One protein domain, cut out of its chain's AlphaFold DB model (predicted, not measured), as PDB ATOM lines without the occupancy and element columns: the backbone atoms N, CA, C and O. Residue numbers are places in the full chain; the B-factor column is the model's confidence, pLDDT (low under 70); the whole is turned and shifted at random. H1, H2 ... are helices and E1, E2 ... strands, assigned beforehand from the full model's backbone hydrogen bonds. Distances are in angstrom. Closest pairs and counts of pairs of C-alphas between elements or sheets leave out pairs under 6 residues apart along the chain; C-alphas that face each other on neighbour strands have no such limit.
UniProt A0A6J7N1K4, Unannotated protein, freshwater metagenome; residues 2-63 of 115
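What this domain is: This is residues 2 to 63 of the 115 residues of the protein "Unannotated protein" of freshwater metagenome (UniProt A0A6J7N1K4). Look for a small sheet of three strands with the short helix H2 over one face, along E1; H1 packs on H2 on the side away from the sheet, and a long link with no named element, residues 13 to 28, leads from H1 round to E1. The printed part has 62 residues, with two named helices and three named strands in the order H1, E1, H2, E2, E3. The sheet runs E1, E2, E3 and is mixed; the class is mixed, helices and strands. The whole is compact, with a radius of gyration of the C-alphas of 11.8 A and spans of 34 by 25 by 16 A.

How they stand to each other: Start at the inner strand E2, residues 46 to 50. E1, residues 29 to 32, is its parallel neighbour, at 27 degrees, with N 48 and O 29 2.8 A apart, within hydrogen-bond range. On the other side, E3, residues 57 to 61, is antiparallel to E2 at 165 degrees and forms a hairpin with it; N 47 and O 60 are 2.9 A apart, within hydrogen-bond range. H2, residues 38 to 43, is on the sheet at a height of 8.5 A, only just over E1, on which 3 of its C-alphas fall; it runs along the strands, at 5 degrees to E1 on the local plane. The closest C-alphas of E1 and H2 are those of Gly 29 and Val 40, 6.2 A apart. E1, H2 and E2 form a strand-helix-strand unit, two parallel neighbour strands with a helix between, whose crossover is right-handed. H1, residues 2 to 12, is not on the sheet but touches H2, the same way at a steep tilt of 62 degrees; the closest C-alphas, of Gly 6 and Gly 39, are 4.1 A apart. Every O i to N i+4 pair is within hydrogen-bond range in H1, and 1 of 2 in H2.

Where its parts are: Find C-alpha 2 at (163.227, 63.388, 39.507); from there H1 runs 15.6 A to C-alpha 12. E2 spans 12.9 A, and E3 runs 13.3 A to C-alpha 61 at (174.600, 57.275, 59.217).

The domain as a whole: The two farthest C-alphas, of Pro 20 and Arg 53, are 35.0 A apart. The printed part has no cut, and the link from H1 to E1 is long. Residues 2 to 7 and 34 to 41 have pLDDT under 70.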
ATOM      1  N   LEU A   2     162.485  64.394  38.704       56.47
ATOM      2  CA  LEU A   2     163.227  63.388  39.507       56.47
ATOM      3  C   LEU A   2     163.067  63.513  41.042       56.47
ATOM      4  O   LEU A   2     162.974  62.507  41.742       56.47
ATOM      5  N   ARG A   3     163.012  64.742  41.580       57.03
ATOM      6  CA  ARG A   3     162.856  64.986  43.030       57.03
ATOM      7  C   ARG A   3     161.510  64.500  43.583       57.03
ATOM      8  O   ARG A   3     161.475  63.962  44.683       57.03
ATOM      9  N   ALA A   4     160.428  64.654  42.818       65.44
ATOM     10  CA  ALA A   4     159.085  64.249  43.237       65.44
ATOM     11  C   ALA A   4     158.957  62.720  43.305       65.44
ATOM     12  O   ALA A   4     158.466  62.189  44.297       65.44
ATOM     13  N   PHE A   5     159.504  62.015  42.309       68.06
ATOM     14  CA  PHE A   5     159.605  60.555  42.337       68.06
ATOM     15  C   PHE A   5     160.446  60.065  43.516       68.06
ATOM     16  O   PHE A   5     160.028  59.149  44.214       68.06
ATOM     17  N   GLY A   6     161.580  60.716  43.799       65.50
ATOM     18  CA  GLY A   6     162.398  60.405  44.973       65.50
ATOM     19  C   GLY A   6     161.647  60.568  46.302       65.50
ATOM     20  O   GLY A   6     161.802  59.734  47.190       65.50
ATOM     21  N   CYS A   7     160.799  61.592  46.430       68.44
ATOM     22  CA  CYS A   7     159.933  61.769  47.601       68.44
ATOM     23  C   CYS A   7     158.843  60.696  47.693       68.44
ATOM     24  O   CYS A   7     158.644  60.132  48.766       68.44
ATOM     25  N   LEU A   8     158.172  60.375  46.584       76.69
ATOM     26  CA  LEU A   8     157.140  59.338  46.557       76.69
ATOM     27  C   LEU A   8     157.720  57.968  46.936       76.69
ATOM     28  O   LEU A   8     157.177  57.273  47.791       76.69
ATOM     29  N   PHE A   9     158.876  57.613  46.370       76.25
ATOM     30  CA  PHE A   9     159.581  56.375  46.700       76.25
ATOM     31  C   PHE A   9     160.046  56.347  48.157       76.25
ATOM     32  O   PHE A   9     160.003  55.305  48.806       76.25
ATOM     33  N   ALA A  10     160.474  57.488  48.698       75.50
ATOM     34  CA  ALA A  10     160.825  57.590  50.104       75.50
ATOM     35  C   ALA A  10     159.609  57.422  51.020       75.50
ATOM     36  O   ALA A  10     159.759  56.831  52.078       75.50
ATOM     37  N   LEU A  11     158.414  57.871  50.641       77.69
ATOM     38  CA  LEU A  11     157.211  57.597  51.431       77.69
ATOM     39  C   LEU A  11     156.870  56.102  51.403       77.69
ATOM     40  O   LEU A  11     156.738  55.491  52.460       77.69
ATOM     41  N   LEU A  12     156.828  55.502  50.210       80.38
ATOM     42  CA  LEU A  12     156.492  54.084  50.034       80.38
ATOM     43  C   LEU A  12     157.494  53.144  50.715       80.38
ATOM     44  O   LEU A  12     157.102  52.161  51.334       80.38
ATOM     45  N   LEU A  13     158.790  53.451  50.642       80.25
ATOM     46  CA  LEU A  13     159.841  52.630  51.246       80.25
ATOM     47  C   LEU A  13     160.190  53.032  52.682       80.25
ATOM     48  O   LEU A  13     161.210  52.569  53.204       80.25
ATOM     49  N   VAL A  14     159.400  53.915  53.303       82.62
ATOM     50  CA  VAL A  14     159.623  54.423  54.665       82.62
ATOM     51  C   VAL A  14     161.063  54.928  54.807       82.62
ATOM     52  O   VAL A  14     161.889  54.417  55.555       82.62
ATOM     53  N   GLY A  15     161.434  55.859  53.938       75.94
ATOM     54  CA  GLY A  15     162.773  56.413  53.806       75.94
ATOM     55  C   GLY A  15     163.837  55.392  53.407       75.94
ATOM     56  O   GLY A  15     165.007  55.659  53.646       75.94
ATOM     57  N   GLY A  16     163.478  54.232  52.847       79.12
ATOM     58  CA  GLY A  16     164.406  53.155  52.480       79.12
ATOM     59  C   GLY A  16     164.775  52.216  53.632       79.12
ATOM     60  O   GLY A  16     165.690  51.402  53.485       79.12
ATOM     61  N   TYR A  17     164.089  52.311  54.777       82.44
ATOM     62  CA  TYR A  17     164.319  51.438  55.934       82.44
ATOM     63  C   TYR A  17     163.763  50.020  55.752       82.44
ATOM     64  O   TYR A  17     164.204  49.115  56.457       82.44
ATOM     65  N   ILE A  18     162.876  49.818  54.772       82.19
ATOM     66  CA  ILE A  18     162.383  48.494  54.361       82.19
ATOM     67  C   ILE A  18     163.456  47.720  53.567       82.19
ATOM     68  O   ILE A  18     163.488  46.493  53.591       82.19
ATOM     69  N   ILE A  19     164.388  48.413  52.902       80.19
ATOM     70  CA  ILE A  19     165.423  47.769  52.082       80.19
ATOM     71  C   ILE A  19     166.505  47.146  52.992       80.19
ATOM     72  O   ILE A  19     167.128  47.858  53.796       80.19
ATOM     73  N   PRO A  20     166.828  45.845  52.867       77.06
ATOM     74  CA  PRO A  20     167.872  45.220  53.672       77.06
ATOM     75  C   PRO A  20     169.257  45.801  53.335       77.06
ATOM     76  O   PRO A  20     169.521  46.259  52.224       77.06
ATOM     77  N   ARG A  21     170.162  45.822  54.324       75.00
ATOM     78  CA  ARG A  21     171.513  46.411  54.202       75.00
ATOM     79  C   ARG A  21     172.326  45.964  52.970       75.00
ATOM     80  O   ARG A  21     172.952  46.849  52.390       75.00
ATOM     81  N   PRO A  22     172.346  44.679  52.551       76.62
ATOM     82  CA  PRO A  22     173.151  44.247  51.402       76.62
ATOM     83  C   PRO A  22     172.658  44.782  50.053       76.62
ATOM     84  O   PRO A  22     173.472  44.953  49.154       76.62
ATOM     85  N   LEU A  23     171.364  45.095  49.920       76.19
ATOM     86  CA  LEU A  23     170.787  45.648  48.688       76.19
ATOM     87  C   LEU A  23     170.977  47.169  48.569       76.19
ATOM     88  O   LEU A  23     170.613  47.771  47.561       76.19
ATOM     89  N   ARG A  24     171.531  47.815  49.603       79.12
ATOM     90  CA  ARG A  24     171.761  49.262  49.627       79.12
ATOM     91  C   ARG A  24     173.136  49.619  49.079       79.12
ATOM     92  O   ARG A  24     174.121  48.908  49.272       79.12
ATOM     93  N   LEU A  25     173.213  50.783  48.441       79.25
ATOM     94  CA  LEU A  25     174.449  51.305  47.874       79.25
ATOM     95  C   LEU A  25     175.463  51.597  48.992       79.25
ATOM     96  O   LEU A  25     175.168  52.310  49.956       79.25
ATOM     97  N   ARG A  26     176.677  51.045  48.846       74.25
ATOM     98  CA  ARG A  26     177.773  51.162  49.829       74.25
ATOM     99  C   ARG A  26     178.498  52.510  49.801       74.25
ATOM    100  O   ARG A  26     179.130  52.879  50.782       74.25
ATOM    101  N   ARG A  27     178.427  53.246  48.686       78.69
ATOM    102  CA  ARG A  27     179.079  54.559  48.556       78.69
ATOM    103  C   ARG A  27     178.303  55.633  49.318       78.69
ATOM    104  O   ARG A  27     177.069  55.639  49.298       78.69
ATOM    105  N   HIS A  28     179.029  56.596  49.878       77.38
ATOM    106  CA  HIS A  28     178.451  57.780  50.513       77.38
ATOM    107  C   HIS A  28     177.596  58.558  49.508       77.38
ATOM    108  O   HIS A  28     177.991  58.750  48.355       77.38
ATOM    109  N   GLY A  29     176.393  58.947  49.924       78.94
ATOM    110  CA  GLY A  29     175.624  59.970  49.221       78.94
ATOM    111  C   GLY A  29     176.224  61.328  49.543       78.94
ATOM    112  O   GLY A  29     176.666  61.527  50.666       78.94
ATOM    113  N   ILE A  30     176.254  62.246  48.588       80.25
ATOM    114  CA  ILE A  30     176.670  63.627  48.840       80.25
ATOM    115  C   ILE A  30     175.455  64.501  48.567       80.25
ATOM    116  O   ILE A  30     174.786  64.320  47.547       80.25
ATOM    117  N   GLY A  31     175.139  65.397  49.496       79.94
ATOM    118  CA  GLY A  31     174.046  66.350  49.348       79.94
ATOM    119  C   GLY A  31     174.375  67.680  50.024       79.94
ATOM    120  O   GLY A  31     175.115  67.683  51.009       79.94
ATOM    121  N   PRO A  32     173.847  68.803  49.518       79.25
ATOM    122  CA  PRO A  32     173.976  70.078  50.208       79.25
ATOM    123  C   PRO A  32     173.113  70.060  51.478       79.25
ATOM    124  O   PRO A  32     172.045  69.446  51.479       79.25
ATOM    125  N   ILE A  33     173.562  70.703  52.560       74.38
ATOM    126  CA  ILE A  33     172.831  70.760  53.848       74.38
ATOM    127  C   ILE A  33     171.402  71.295  53.655       74.38
ATOM    128  O   ILE A  33     170.452  70.756  54.230       74.38
ATOM    129  N   ASP A  34     171.243  72.282  52.772       67.44
ATOM    130  CA  ASP A  34     169.962  72.944  52.511       67.44
ATOM    131  C   ASP A  34     169.000  72.089  51.676       67.44
ATOM    132  O   ASP A  34     167.783  72.290  51.704       67.44
ATOM    133  N   ALA A  35     169.508  71.077  50.962       66.12
ATOM    134  CA  ALA A  35     168.656  70.097  50.314       66.12
ATOM    135  C   ALA A  35     168.613  68.821  51.146       66.12
ATOM    136  O   ALA A  35     169.529  67.997  51.122       66.12
ATOM    137  N   ARG A  36     167.465  68.567  51.777       61.69
ATOM    138  CA  ARG A  36     167.145  67.215  52.240       61.69
ATOM    139  C   ARG A  36     167.181  66.295  51.022       61.69
ATOM    140  O   ARG A  36     166.269  66.294  50.196       61.69
ATOM    141  N   ALA A  37     168.264  65.539  50.874       64.25
ATOM    142  CA  ALA A  37     168.501  64.668  49.733       64.25
ATOM    143  C   ALA A  37     167.688  63.375  49.896       64.25
ATOM    144  O   ALA A  37     168.240  62.279  49.925       64.25
ATOM    145  N   VAL A  38     166.366  63.513  50.041       63.78
ATOM    146  CA  VAL A  38     165.443  62.452  50.466       63.78
ATOM    147  C   VAL A  38     165.567  61.220  49.566       63.78
ATOM    148  O   VAL A  38     165.714  60.119  50.080       63.78
ATOM    149  N   GLY A  39     165.636  61.399  48.242       66.44
ATOM    150  CA  GLY A  39     165.816  60.283  47.301       66.44
ATOM    151  C   GLY A  39     167.209  59.634  47.339       66.44
ATOM    152  O   GLY A  39     167.332  58.421  47.189       66.44
ATOM    153  N   VAL A  40     168.268  60.413  47.588       67.94
ATOM    154  CA  VAL A  40     169.642  59.884  47.733       67.94
ATOM    155  C   VAL A  40     169.781  59.120  49.051       67.94
ATOM    156  O   VAL A  40     170.468  58.099  49.111       67.94
ATOM    157  N   ALA A  41     169.085  59.586  50.089       69.00
ATOM    158  CA  ALA A  41     169.030  58.949  51.388       69.00
ATOM    159  C   ALA A  41     168.384  57.569  51.308       69.00
ATOM    160  O   ALA A  41     168.912  56.628  51.894       69.00
ATOM    161  N   THR A  42     167.288  57.406  50.559       72.31
ATOM    162  CA  THR A  42     166.523  56.150  50.470       72.31
ATOM    163  C   THR A  42     167.421  54.938  50.197       72.31
ATOM    164  O   THR A  42     167.379  53.959  50.939       72.31
ATOM    165  N   LEU A  43     168.331  55.032  49.225       76.38
ATOM    166  CA  LEU A  43     169.129  53.890  48.759       76.38
ATOM    167  C   LEU A  43     170.510  53.735  49.426       76.38
ATOM    168  O   LEU A  43     171.208  52.763  49.136       76.38
ATOM    169  N   ARG A  44     170.933  54.659  50.304       80.50
ATOM    170  CA  ARG A  44     172.311  54.711  50.843       80.50
ATOM    171  C   ARG A  44     172.374  54.624  52.361       80.50
ATOM    172  O   ARG A  44     171.497  55.112  53.060       80.50
ATOM    173  N   ASN A  45     173.426  54.010  52.895       81.75
ATOM    174  CA  ASN A  45     173.591  53.860  54.348       81.75
ATOM    175  C   ASN A  45     174.226  55.081  55.028       81.75
ATOM    176  O   ASN A  45     174.004  55.285  56.222       81.75
ATOM    177  N   SER A  46     174.980  55.884  54.279       84.69
ATOM    178  CA  SER A  46     175.640  57.091  54.768       84.69
ATOM    179  C   SER A  46     175.497  58.240  53.773       84.69
ATOM    180  O   SER A  46     175.528  58.039  52.552       84.69
ATOM    181  N   ILE A  47     175.327  59.450  54.301       86.12
ATOM    182  CA  ILE A  47     175.252  60.688  53.524       86.12
ATOM    183  C   ILE A  47     176.218  61.688  54.135       86.12
ATOM    184  O   ILE A  47     176.153  61.955  55.331       86.12
ATOM    185  N   LEU A  48     177.093  62.236  53.305       86.06
ATOM    186  CA  LEU A  48     177.880  63.412  53.612       86.06
ATOM    187  C   LEU A  48     177.057  64.640  53.225       86.06
ATOM    188  O   LEU A  48     176.820  64.886  52.039       86.06
ATOM    189  N   TYR A  49     176.621  65.386  54.232       85.31
ATOM    190  CA  TYR A  49     176.065  66.709  54.023       85.31
ATOM    191  C   TYR A  49     177.198  67.722  54.004       85.31
ATOM    192  O   TYR A  49     178.009  67.758  54.929       85.31
ATOM    193  N   ARG A  50     177.258  68.519  52.941       84.31
ATOM    194  CA  ARG A  50     178.253  69.578  52.778       84.31
ATOM    195  C   ARG A  50     177.569  70.933  52.797       84.31
ATOM    196  O   ARG A  50     176.480  71.078  52.242       84.31
ATOM    197  N   HIS A  51     178.197  71.904  53.443       82.12
ATOM    198  CA  HIS A  51     177.771  73.285  53.320       82.12
ATOM    199  C   HIS A  51     178.256  73.830  51.971       82.12
ATOM    200  O   HIS A  51     179.405  73.614  51.595       82.12
ATOM    201  N   ASP A  52     177.405  74.545  51.235       75.12
ATOM    202  CA  ASP A  52     177.779  75.036  49.897       75.12
ATOM    203  C   ASP A  52     178.828  76.160  49.961       75.12
ATOM    204  O   ASP A  52     179.599  76.358  49.026       75.12
ATOM    205  N   ARG A  53     178.865  76.896  51.079       76.25
ATOM    206  CA  ARG A  53     179.731  78.076  51.276       76.25
ATOM    207  C   ARG A  53     180.879  77.898  52.268       76.25
ATOM    208  O   ARG A  53     181.761  78.745  52.317       76.25
ATOM    209  N   ILE A  54     180.846  76.853  53.088       79.44
ATOM    210  CA  ILE A  54     181.810  76.636  54.176       79.44
ATOM    211  C   ILE A  54     182.415  75.254  53.949       79.44
ATOM    212  O   ILE A  54     181.706  74.340  53.535       79.44
ATOM    213  N   ALA A  55     183.710  75.074  54.217       77.62
ATOM    214  CA  ALA A  55     184.385  73.778  54.075       77.62
ATOM    215  C   ALA A  55     183.946  72.729  55.124       77.62
ATOM    216  O   ALA A  55     184.574  71.678  55.246       77.62
ATOM    217  N   ASP A  56     182.850  72.994  55.833       79.44
ATOM    218  CA  ASP A  56     182.296  72.157  56.877       79.44
ATOM    219  C   ASP A  56     181.172  71.264  56.352       79.44
ATOM    220  O   ASP A  56     180.480  71.529  55.361       79.44
ATOM    221  N   GLY A  57     180.985  70.158  57.054       83.31
ATOM    222  CA  GLY A  57     179.955  69.187  56.760       83.31
ATOM    223  C   GLY A  57     179.837  68.165  57.874       83.31
ATOM    224  O   GLY A  57     180.643  68.121  58.800       83.31
ATOM    225  N   TYR A  58     178.824  67.319  57.774       86.94
ATOM    226  CA  TYR A  58     178.624  66.231  58.718       86.94
ATOM    227  C   TYR A  58     178.152  64.976  57.997       86.94
ATOM    228  O   TYR A  58     177.477  65.023  56.965       86.94
ATOM    229  N   VAL A  59     178.519  63.825  58.555       87.25
ATOM    230  CA  VAL A  59     178.103  62.524  58.036       87.25
ATOM    231  C   VAL A  59     176.920  62.028  58.846       87.25
ATOM    232  O   VAL A  59     176.996  61.876  60.062       87.25
ATOM    233  N   VAL A  60     175.829  61.721  58.155       86.75
ATOM    234  CA  VAL A  60     174.680  61.039  58.743       86.75
ATOM    235  C   VAL A  60     174.749  59.571  58.373       86.75
ATOM    236  O   VAL A  60     174.804  59.217  57.193       86.75
ATOM    237  N   GLN A  61     174.716  58.715  59.390       87.25
ATOM    238  CA  GLN A  61     174.600  57.275  59.217       87.25
ATOM    239  C   GLN A  61     173.192  56.800  59.542       87.25
ATOM    240  O   GLN A  61     172.518  57.302  60.443       87.25
ATOM    241  N   ARG A  62     172.748  55.794  58.795       84.81
ATOM    242  CA  ARG A  62     171.438  55.195  58.997       84.81
ATOM    243  C   ARG A  62     171.442  54.268  60.210       84.81
ATOM    244  O   ARG A  62     171.995  53.171  60.168       84.81
ATOM    245  N   ASP A  63     170.702  54.666  61.236       88.62
ATOM    246  CA  ASP A  63     170.403  53.826  62.393       88.62
ATOM    247  C   ASP A  63     168.990  53.239  62.284       88.62
ATOM    248  O   ASP A  63     167.985  53.926  62.465       88.62
TER     249      ASP A  63